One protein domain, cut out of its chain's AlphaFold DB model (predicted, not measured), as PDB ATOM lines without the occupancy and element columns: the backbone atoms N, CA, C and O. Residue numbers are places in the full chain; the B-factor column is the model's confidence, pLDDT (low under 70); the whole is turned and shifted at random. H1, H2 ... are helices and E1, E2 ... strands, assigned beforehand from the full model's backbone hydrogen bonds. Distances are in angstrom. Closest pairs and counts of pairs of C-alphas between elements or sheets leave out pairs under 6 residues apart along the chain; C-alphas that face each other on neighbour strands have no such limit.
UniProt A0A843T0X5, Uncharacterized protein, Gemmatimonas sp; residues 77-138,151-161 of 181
ATOM      1  N   VAL A  77     107.536 -25.928  11.004       90.06
ATOM      2  CA  VAL A  77     108.997 -25.947  10.824       90.06
ATOM      3  C   VAL A  77     109.478 -27.191  10.068       90.06
ATOM      4  O   VAL A  77     110.115 -27.012   9.025       90.06
ATOM      5  N   PRO A  78     109.170 -28.438  10.486       90.44
ATOM      6  CA  PRO A  78     109.578 -29.627   9.732       90.44
ATOM      7  C   PRO A  78     109.151 -29.609   8.252       90.44
ATOM      8  O   PRO A  78     110.019 -29.785   7.389       90.44
ATOM      9  N   PRO A  79     107.879 -29.313   7.894       91.44
ATOM     10  CA  PRO A  79     107.486 -29.283   6.491       91.44
ATOM     11  C   PRO A  79     108.117 -28.107   5.728       91.44
ATOM     12  O   PRO A  79     108.297 -28.202   4.514       91.44
ATOM     13  N   ALA A  80     108.477 -26.999   6.390       88.69
ATOM     14  CA  ALA A  80     109.235 -25.923   5.751       88.69
ATOM     15  C   ALA A  80     110.670 -26.349   5.417       88.69
ATOM     16  O   ALA A  80     111.098 -26.152   4.279       88.69
ATOM     17  N   LEU A  81     111.366 -26.984   6.365       88.00
ATOM     18  CA  LEU A  81     112.711 -27.526   6.159       88.00
ATOM     19  C   LEU A  81     112.741 -28.528   4.997       88.00
ATOM     20  O   LEU A  81     113.633 -28.465   4.151       88.00
ATOM     21  N   ASP A  82     111.728 -29.391   4.891       88.50
ATOM     22  CA  ASP A  82     111.603 -30.338   3.779       88.50
ATOM     23  C   ASP A  82     111.384 -29.651   2.432       88.50
ATOM     24  O   ASP A  82     112.012 -30.011   1.434       88.50
ATOM     25  N   ARG A  83     110.501 -28.645   2.383       88.81
ATOM     26  CA  ARG A  83     110.282 -27.857   1.161       88.81
ATOM     27  C   ARG A  83     111.562 -27.156   0.716       88.81
ATOM     28  O   ARG A  83     111.850 -27.137  -0.477       88.81
ATOM     29  N   TRP A  84     112.328 -26.599   1.650       87.81
ATOM     30  CA  TRP A  84     113.595 -25.936   1.346       87.81
ATOM     31  C   TRP A  84     114.647 -26.919   0.849       87.81
ATOM     32  O   TRP A  84     115.242 -26.673  -0.197       87.81
ATOM     33  N   SER A  85     114.794 -28.065   1.513       84.56
ATOM     34  CA  SER A  85     115.716 -29.116   1.081       84.56
ATOM     35  C   SER A  85     115.416 -29.590  -0.347       84.56
ATOM     36  O   SER A  85     116.322 -29.633  -1.179       84.56
ATOM     37  N   ARG A  86     114.139 -29.835  -0.681       87.81
ATOM     38  CA  ARG A  86     113.709 -30.198  -2.048       87.81
ATOM     39  C   ARG A  86     113.953 -29.095  -3.079       87.81
ATOM     40  O   ARG A  86     114.152 -29.393  -4.249       87.81
ATOM     41  N   ALA A  87     113.940 -27.835  -2.654       84.62
ATOM     42  CA  ALA A  87     114.223 -26.681  -3.502       84.62
ATOM     43  C   ALA A  87     115.727 -26.350  -3.606       84.62
ATOM     44  O   ALA A  87     116.073 -25.305  -4.157       84.62
ATOM     45  N   GLY A  88     116.617 -27.184  -3.051       84.00
ATOM     46  CA  GLY A  88     118.065 -26.939  -3.033       84.00
ATOM     47  C   GLY A  88     118.503 -25.833  -2.065       84.00
ATOM     48  O   GLY A  88     119.640 -25.371  -2.121       84.00
ATOM     49  N   VAL A  89     117.617 -25.394  -1.171       85.12
ATOM     50  CA  VAL A  89     117.873 -24.335  -0.192       85.12
ATOM     51  C   VAL A  89     118.411 -24.950   1.100       85.12
ATOM     52  O   VAL A  89     117.794 -25.845   1.680       85.12
ATOM     53  N   ARG A  90     119.557 -24.452   1.574       81.88
ATOM     54  CA  ARG A  90     120.200 -24.915   2.813       81.88
ATOM     55  C   ARG A  90     119.811 -24.023   3.990       81.88
ATOM     56  O   ARG A  90     120.074 -22.822   3.973       81.88
ATOM     57  N   ALA A  91     119.204 -24.618   5.014       85.62
ATOM     58  CA  ALA A  91     118.849 -23.929   6.250       85.62
ATOM     59  C   ALA A  91     120.027 -23.908   7.232       85.62
ATOM     60  O   ALA A  91     120.761 -24.891   7.349       85.62
ATOM     61  N   ALA A  92     120.177 -22.812   7.970       85.94
ATOM     62  CA  ALA A  92     121.131 -22.693   9.063       85.94
ATOM     63  C   ALA A  92     120.440 -22.241  10.353       85.94
ATOM     64  O   ALA A  92     119.483 -21.466  10.326       85.94
ATOM     65  N   SER A  93     120.947 -22.704  11.493       83.69
ATOM     66  CA  SER A  93     120.507 -22.247  12.811       83.69
ATOM     67  C   SER A  93     121.439 -21.148  13.308       83.69
ATOM     68  O   SER A  93     122.659 -21.309  13.271       83.69
ATOM     69  N   CYS A  94     120.875 -20.033  13.773       80.31
ATOM     70  CA  CYS A  94     121.632 -18.987  14.448       80.31
ATOM     71  C   CYS A  94     120.835 -18.431  15.624       80.31
ATOM     72  O   CYS A  94     119.803 -17.790  15.432       80.31
ATOM     73  N   PHE A  95     121.323 -18.653  16.841       79.94
ATOM     74  CA  PHE A  95     120.813 -17.986  18.036       79.94
ATOM     75  C   PHE A  95     121.933 -17.758  19.057       79.94
ATOM     76  O   PHE A  95     123.034 -18.287  18.913       79.94
ATOM     77  N   SER A  96     121.664 -16.951  20.087       72.81
ATOM     78  CA  SER A  96     122.632 -16.556  21.129       72.81
ATOM     79  C   SER A  96     123.104 -17.704  22.037       72.81
ATOM     80  O   SER A  96     123.941 -17.504  22.912       72.81
ATOM     81  N   GLY A  97     122.582 -18.915  21.833       72.44
ATOM     82  CA  GLY A  97     122.957 -20.119  22.566       72.44
ATOM     83  C   GLY A  97     124.128 -20.863  21.922       72.44
ATOM     84  O   GLY A  97     124.412 -20.728  20.730       72.44
ATOM     85  N   SER A  98     124.799 -21.695  22.721       82.81
ATOM     86  CA  SER A  98     125.913 -22.528  22.258       82.81
ATOM     87  C   SER A  98     125.475 -23.496  21.154       82.81
ATOM     88  O   SER A  98     124.336 -23.958  21.157       82.81
ATOM     89  N   VAL A  99     126.392 -23.870  20.245       85.38
ATOM     90  CA  VAL A  99     126.132 -24.887  19.198       85.38
ATOM     91  C   VAL A  99     125.563 -26.172  19.803       85.38
ATOM     92  O   VAL A  99     124.626 -26.751  19.258       85.38
ATOM     93  N   LEU A 100     126.085 -26.583  20.964       86.31
ATOM     94  CA  LEU A 100     125.587 -27.744  21.698       86.31
ATOM     95  C   LEU A 100     124.094 -27.603  22.021       86.31
ATOM     96  O   LEU A 100     123.331 -28.512  21.713       86.31
ATOM     97  N   ALA A 101     123.672 -26.464  22.573       85.69
ATOM     98  CA  ALA A 101     122.269 -26.213  22.889       85.69
ATOM     99  C   ALA A 101     121.383 -26.243  21.635       85.69
ATOM    100  O   ALA A 101     120.300 -26.820  21.666       85.69
ATOM    101  N   GLN A 102     121.858 -25.696  20.510       89.19
ATOM    102  CA  GLN A 102     121.120 -25.731  19.238       89.19
ATOM    103  C   GLN A 102     120.905 -27.155  18.731       89.19
ATOM    104  O   GLN A 102     119.810 -27.498  18.286       89.19
ATOM    105  N   ARG A 103     121.942 -27.994  18.811       90.62
ATOM    106  CA  ARG A 103     121.863 -29.398  18.392       90.62
ATOM    107  C   ARG A 103     120.965 -30.211  19.317       90.62
ATOM    108  O   ARG A 103     120.191 -31.014  18.818       90.62
ATOM    109  N   LEU A 104     121.041 -29.990  20.630       89.56
ATOM    110  CA  LEU A 104     120.162 -30.658  21.591       89.56
ATOM    111  C   LEU A 104     118.693 -30.286  21.352       89.56
ATOM    112  O   LEU A 104     117.859 -31.179  21.242       89.56
ATOM    113  N   LEU A 105     118.398 -28.996  21.160       90.81
ATOM    114  CA  LEU A 105     117.051 -28.508  20.857       90.81
ATOM    115  C   LEU A 105     116.497 -29.128  19.567       90.81
ATOM    116  O   LEU A 105     115.383 -29.629  19.551       90.81
ATOM    117  N   LEU A 106     117.256 -29.109  18.470       91.56
ATOM    118  CA  LEU A 106     116.765 -29.610  17.181       91.56
ATOM    119  C   LEU A 106     116.848 -31.136  17.043       91.56
ATOM    120  O   LEU A 106     116.185 -31.696  16.174       91.56
ATOM    121  N   GLY A 107     117.643 -31.812  17.872       91.50
ATOM    122  CA  GLY A 107     117.836 -33.262  17.815       91.50
ATOM    123  C   GLY A 107     116.814 -34.072  18.607       91.50
ATOM    124  O   GLY A 107     116.653 -35.262  18.359       91.50
ATOM    125  N   THR A 108     116.107 -33.438  19.542       90.19
ATOM    126  CA  THR A 108     115.213 -34.108  20.504       90.19
ATOM    127  C   THR A 108     113.756 -33.665  20.357       90.19
ATOM    128  O   THR A 108     112.999 -33.620  21.326       90.19
ATOM    129  N   THR A 109     113.345 -33.281  19.145       89.44
ATOM    130  CA  THR A 109     111.989 -32.759  18.931       89.44
ATOM    131  C   THR A 109     110.939 -33.861  18.864       89.44
ATOM    132  O   THR A 109     111.229 -34.999  18.493       89.44
ATOM    133  N   ARG A 110     109.669 -33.497  19.095       89.38
ATOM    134  CA  ARG A 110     108.522 -34.399  18.862       89.38
ATOM    135  C   ARG A 110     108.368 -34.857  17.405       89.38
ATOM    136  O   ARG A 110     107.647 -35.810  17.139       89.38
ATOM    137  N   PHE A 111     109.036 -34.184  16.466       89.00
ATOM    138  CA  PHE A 111     109.054 -34.532  15.042       89.00
ATOM    139  C   PHE A 111     110.285 -35.362  14.650       89.00
ATOM    140  O   PHE A 111     110.524 -35.583  13.462       89.00
ATOM    141  N   GLY A 112     111.071 -35.806  15.635       90.31
ATOM    142  CA  GLY A 112     112.334 -36.508  15.444       90.31
ATOM    143  C   GLY A 112     113.539 -35.570  15.354       90.31
ATOM    144  O   GLY A 112     113.471 -34.384  15.689       90.31
ATOM    145  N   ASP A 113     114.660 -36.127  14.904       92.19
ATOM    146  CA  ASP A 113     115.917 -35.398  14.754       92.19
ATOM    147  C   ASP A 113     115.879 -34.482  13.516       92.19
ATOM    148  O   ASP A 113     115.862 -34.937  12.367       92.19
ATOM    149  N   LEU A 114     115.865 -33.168  13.753       90.62
ATOM    150  CA  LEU A 114     115.920 -32.142  12.713       90.62
ATOM    151  C   LEU A 114     117.350 -31.682  12.404       90.62
ATOM    152  O   LEU A 114     117.540 -30.972  11.415       90.62
ATOM    153  N   VAL A 115     118.366 -32.093  13.174       91.50
ATOM    154  CA  VAL A 115     119.779 -31.731  12.941       91.50
ATOM    155  C   VAL A 115     120.245 -32.077  11.519       91.50
ATOM    156  O   VAL A 115     120.902 -31.230  10.912       91.50
ATOM    157  N   PRO A 116     119.875 -33.224  10.906       91.44
ATOM    158  CA  PRO A 116     120.247 -33.538   9.525       91.44
ATOM    159  C   PRO A 116     119.704 -32.555   8.480       91.44
ATOM    160  O   PRO A 116     120.233 -32.490   7.371       91.44
ATOM    161  N   LYS A 117     118.651 -31.796   8.812       87.94
ATOM    162  CA  LYS A 117     118.047 -30.786   7.929       87.94
ATOM    163  C   LYS A 117     118.729 -29.417   8.047       87.94
ATOM    164  O   LYS A 117     118.398 -28.506   7.288       87.94
ATOM    165  N   ILE A 118     119.677 -29.269   8.974       88.75
ATOM    166  CA  ILE A 118     120.433 -28.040   9.212       88.75
ATOM    167  C   ILE A 118     121.836 -28.178   8.626       88.75
ATOM    168  O   ILE A 118     122.607 -29.061   8.994       88.75
ATOM    169  N   ALA A 119     122.188 -27.277   7.714       86.12
ATOM    170  CA  ALA A 119     123.483 -27.286   7.045       86.12
ATOM    171  C   ALA A 119     124.608 -26.707   7.917       86.12
ATOM    172  O   ALA A 119     125.755 -27.143   7.809       86.12
ATOM    173  N   ALA A 120     124.290 -25.722   8.762       85.44
ATOM    174  CA  ALA A 120     125.258 -25.028   9.605       85.44
ATOM    175  C   ALA A 120     124.615 -24.472  10.884       85.44
ATOM    176  O   ALA A 120     123.438 -24.106  10.897       85.44
ATOM    177  N   PHE A 121     125.426 -24.372  11.935       84.50
ATOM    178  CA  PHE A 121     125.076 -23.760  13.215       84.50
ATOM    179  C   PHE A 121     125.996 -22.570  13.479       84.50
ATOM    180  O   PHE A 121     127.207 -22.676  13.287       84.50
ATOM    181  N   PHE A 122     125.417 -21.465  13.942       81.00
ATOM    182  CA  PHE A 122     126.117 -20.219  14.232       81.00
ATOM    183  C   PHE A 122     125.765 -19.727  15.637       81.00
ATOM    184  O   PHE A 122     124.607 -19.775  16.050       81.00
ATOM    185  N   VAL A 123     126.766 -19.234  16.365       79.31
ATOM    186  CA  VAL A 123     126.597 -18.601  17.683       79.31
ATOM    187  C   VAL A 123     126.811 -17.103  17.523       79.31
ATOM    188  O   VAL A 123     127.695 -16.680  16.776       79.31
ATOM    189  N   GLN A 124     126.011 -16.299  18.221       67.38
ATOM    190  CA  GLN A 124     126.225 -14.857  18.273       67.38
ATOM    191  C   GLN A 124     127.495 -14.545  19.081       67.38
ATOM    192  O   GLN A 124     127.606 -14.968  20.229       67.38
ATOM    193  N   GLY A 125     128.441 -13.822  18.480       56.47
ATOM    194  CA  GLY A 125     129.602 -13.277  19.184       56.47
ATOM    195  C   GLY A 125     129.248 -12.014  19.973       56.47
ATOM    196  O   GLY A 125     128.370 -11.245  19.585       56.47
ATOM    197  N   ASP A 126     129.954 -11.806  21.075       45.31
ATOM    198  CA  ASP A 126     129.779 -10.779  22.108       45.31
ATOM    199  C   ASP A 126     130.206  -9.361  21.646       45.31
ATOM    200  O   ASP A 126     130.206  -8.418  22.432       45.31
ATOM    201  N   GLY A 127     130.586  -9.179  20.379       36.12
ATOM    202  CA  GLY A 127     131.117  -7.926  19.839       36.12
ATOM    203  C   GLY A 127     130.984  -7.849  18.320       36.12
ATOM    204  O   GLY A 127     130.655  -8.845  17.680       36.12
ATOM    205  N   ALA A 128     131.226  -6.663  17.751       35.56
ATOM    206  CA  ALA A 128     131.098  -6.282  16.335       35.56
ATOM    207  C   ALA A 128     132.046  -7.018  15.353       35.56
ATOM    208  O   ALA A 128     132.497  -6.457  14.357       35.56
ATOM    209  N   SER A 129     132.333  -8.284  15.624       36.59
ATOM    210  CA  SER A 129     133.188  -9.161  14.847       36.59
ATOM    211  C   SER A 129     132.314 -10.262  14.266       36.59
ATOM    212  O   SER A 129     131.867 -11.167  14.968       36.59
ATOM    213  N   ASP A 130     132.054 -10.101  12.978       40.56
ATOM    214  CA  ASP A 130     131.550 -11.062  12.006       40.56
ATOM    215  C   ASP A 130     131.532 -12.531  12.480       40.56
ATOM    216  O   ASP A 130     132.549 -13.081  12.917       40.56
ATOM    217  N   GLY A 131     130.357 -13.161  12.412       39.22
ATOM    218  CA  GLY A 131     130.062 -14.458  13.017       39.22
ATOM    219  C   GLY A 131     131.103 -15.530  12.695       39.22
ATOM    220  O   GLY A 131     131.157 -16.059  11.587       39.22
ATOM    221  N   ARG A 132     131.916 -15.911  13.687       49.06
ATOM    222  CA  ARG A 132     132.887 -17.001  13.539       49.06
ATOM    223  C   ARG A 132     132.778 -18.035  14.652       49.06
ATOM    224  O   ARG A 132     133.498 -17.991  15.640       49.06
ATOM    225  N   ARG A 133     131.953 -19.052  14.392       43.72
ATOM    226  CA  ARG A 133     132.308 -20.468  14.587       43.72
ATOM    227  C   ARG A 133     131.396 -21.322  13.709       43.72
ATOM    228  O   ARG A 133     130.222 -21.482  14.011       43.72
ATOM    229  N   LEU A 134     131.949 -21.829  12.609       45.22
ATOM    230  CA  LEU A 134     131.271 -22.719  11.670       45.22
ATOM    231  C   LEU A 134     131.623 -24.164  12.028       45.22
ATOM    232  O   LEU A 134     132.755 -24.591  11.807       45.22
ATOM    233  N   GLU A 135     130.668 -24.929  12.543       42.94
ATOM    234  CA  GLU A 135     130.791 -26.387  12.571       42.94
ATOM    235  C   GLU A 135     130.090 -26.940  11.322       42.94
ATOM    236  O   GLU A 135     128.863 -26.908  11.214       42.94
ATOM    237  N   ARG A 136     130.879 -27.352  10.316       44.66
ATOM    238  CA  ARG A 136     130.353 -27.889   9.050       44.66
ATOM    239  C   ARG A 136     129.929 -29.341   9.234       44.66
ATOM    240  O   ARG A 136     130.741 -30.183   9.614       44.66
ATOM    241  N   SER A 137     128.703 -29.666   8.833       38.66
ATOM    242  CA  SER A 137     128.376 -31.042   8.453       38.66
ATOM    243  C   SER A 137     129.215 -31.425   7.220       38.66
ATOM    244  O   SER A 137     129.374 -30.613   6.311       38.66
ATOM    245  N   ARG A 138     129.807 -32.629   7.193       39.56
ATOM    246  CA  ARG A 138     130.839 -33.087   6.228       39.56
ATOM    247  C   ARG A 138     130.369 -33.251   4.761       39.56
ATOM    248  O   ARG A 138     130.851 -34.140   4.065       39.56
ATOM    249  N   ARG A 151     119.291  -9.222  15.090       39.41
ATOM    250  CA  ARG A 151     118.720  -9.089  16.441       39.41
ATOM    251  C   ARG A 151     117.183  -9.078  16.404       39.41
ATOM    252  O   ARG A 151     116.584  -8.018  16.288       39.41
ATOM    253  N   SER A 152     116.532 -10.233  16.467       33.53
ATOM    254  CA  SER A 152     115.125 -10.335  16.875       33.53
ATOM    255  C   SER A 152     114.816 -11.783  17.254       33.53
ATOM    256  O   SER A 152     115.197 -12.715  16.546       33.53
ATOM    257  N   LEU A 153     114.230 -11.922  18.437       34.06
ATOM    258  CA  LEU A 153     114.263 -13.068  19.335       34.06
ATOM    259  C   LEU A 153     113.465 -14.289  18.847       34.06
ATOM    260  O   LEU A 153     112.503 -14.174  18.100       34.06
ATOM    261  N   GLN A 154     113.902 -15.446  19.352       33.38
ATOM    262  CA  GLN A 154     113.204 -16.735  19.426       33.38
ATOM    263  C   GLN A 154     112.918 -17.445  18.083       33.38
ATOM    264  O   GLN A 154     111.896 -17.270  17.431       33.38
ATOM    265  N   SER A 155     113.825 -18.367  17.724       36.34
ATOM    266  CA  SER A 155     113.651 -19.461  16.739       36.34
ATOM    267  C   SER A 155     113.736 -19.150  15.233       36.34
ATOM    268  O   SER A 155     113.168 -19.864  14.405       36.34
ATOM    269  N   ARG A 156     114.510 -18.145  14.814       43.88
ATOM    270  CA  ARG A 156     114.735 -17.914  13.377       43.88
ATOM    271  C   ARG A 156     115.794 -18.861  12.803       43.88
ATOM    272  O   ARG A 156     116.992 -18.645  12.956       43.88
ATOM    273  N   LEU A 157     115.340 -19.884  12.080       47.44
ATOM    274  CA  LEU A 157     116.145 -20.530  11.043       47.44
ATOM    275  C   LEU A 157     116.494 -19.472   9.989       47.44
ATOM    276  O   LEU A 157     115.600 -18.848   9.414       47.44
ATOM    277  N   SER A 158     117.784 -19.249   9.757       41.69
ATOM    278  CA  SER A 158     118.245 -18.372   8.685       41.69
ATOM    279  C   SER A 158     118.286 -19.169   7.382       41.69
ATOM    280  O   SER A 158     118.827 -20.277   7.328       41.69
ATOM    281  N   VAL A 159     117.671 -18.618   6.337       39.66
ATOM    282  CA  VAL A 159     117.559 -19.238   5.014       39.66
ATOM    283  C   VAL A 159     118.439 -18.455   4.053       39.66
ATOM    284  O   VAL A 159     118.182 -17.277   3.815       39.66
ATOM    285  N   ASN A 160     119.451 -19.107   3.484       33.28
ATOM    286  CA  ASN A 160     120.268 -18.510   2.434       33.28
ATOM    287  C   ASN A 160     119.745 -18.954   1.054       33.28
ATOM    288  O   ASN A 160     119.523 -20.148   0.832       33.28
ATOM    289  N   ARG A 161     119.493 -18.007   0.143       34.56
ATOM    290  CA  ARG A 161     118.972 -18.266  -1.208       34.56
ATOM    291  C   ARG A 161     119.711 -17.394  -2.223       34.56
ATOM    292  O   ARG A 161     119.559 -16.180  -2.191       34.56
TER     293      ARG A 161
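Overview. This is residues 77 to 138 and 151 to 161 of the 181 residues of an uncharacterized protein of Gemmatimonas sp (UniProt A0A843T0X5). A small, twisted sheet of three strands has two helices, H1 and H2, over one face, while a loop, residues 124 to 138, swings out and folds back beside E2. Of 73 printed residues, under half are in named elements, H1 E1 H2 E2 E3 along the chain; the class is mixed, helices and strands. The sheet, E2 E1 E3, is mixed. The whole is compact, radius of gyration of the C-alphas 12.3 A, spanning 35 by 28 by 27 A.

Arrangement. Start at H1, residues 77 to 86, and E1, residues 90 to 95; their closest C-alphas, Trp 84 and Arg 90, are 6.8 A apart. H2, residues 99 to 107, is on the same face as H1, 9.0 A over the sheet, but apart from H1. Its C-alpha 99 comes closest to E2, residues 118 to 123, at Phe 121, 6.2 A. E1, H2 and E2 form a strand-helix-strand unit, two parallel neighbours joined through a helix, its crossover right-handed; N 119 and O 91 are 2.8 A apart. E3, residues 157 to 160, is antiparallel to E1, with N 92 and O 158 at 2.9 A. In H1 and H2 every O i to N i+4 pair is within hydrogen-bond range.

Along the chain. Find C-alpha 77 at (108.997, -25.947, 10.824); H1 runs 14.4 A from there. E1 spans 16.7 A, H2 11.9 A, E2 14.1 A and E3 9.8 A, to C-alpha 160 at (120.268, -18.510, 2.434).

Size, cuts and confidence. Residues 139 to 150 are not printed, leaving 28.8 A between C-alphas 138 and 151. Of the links printed whole, none is long. Residues 124 to 138 and 151 to 161 have pLDDT under 70.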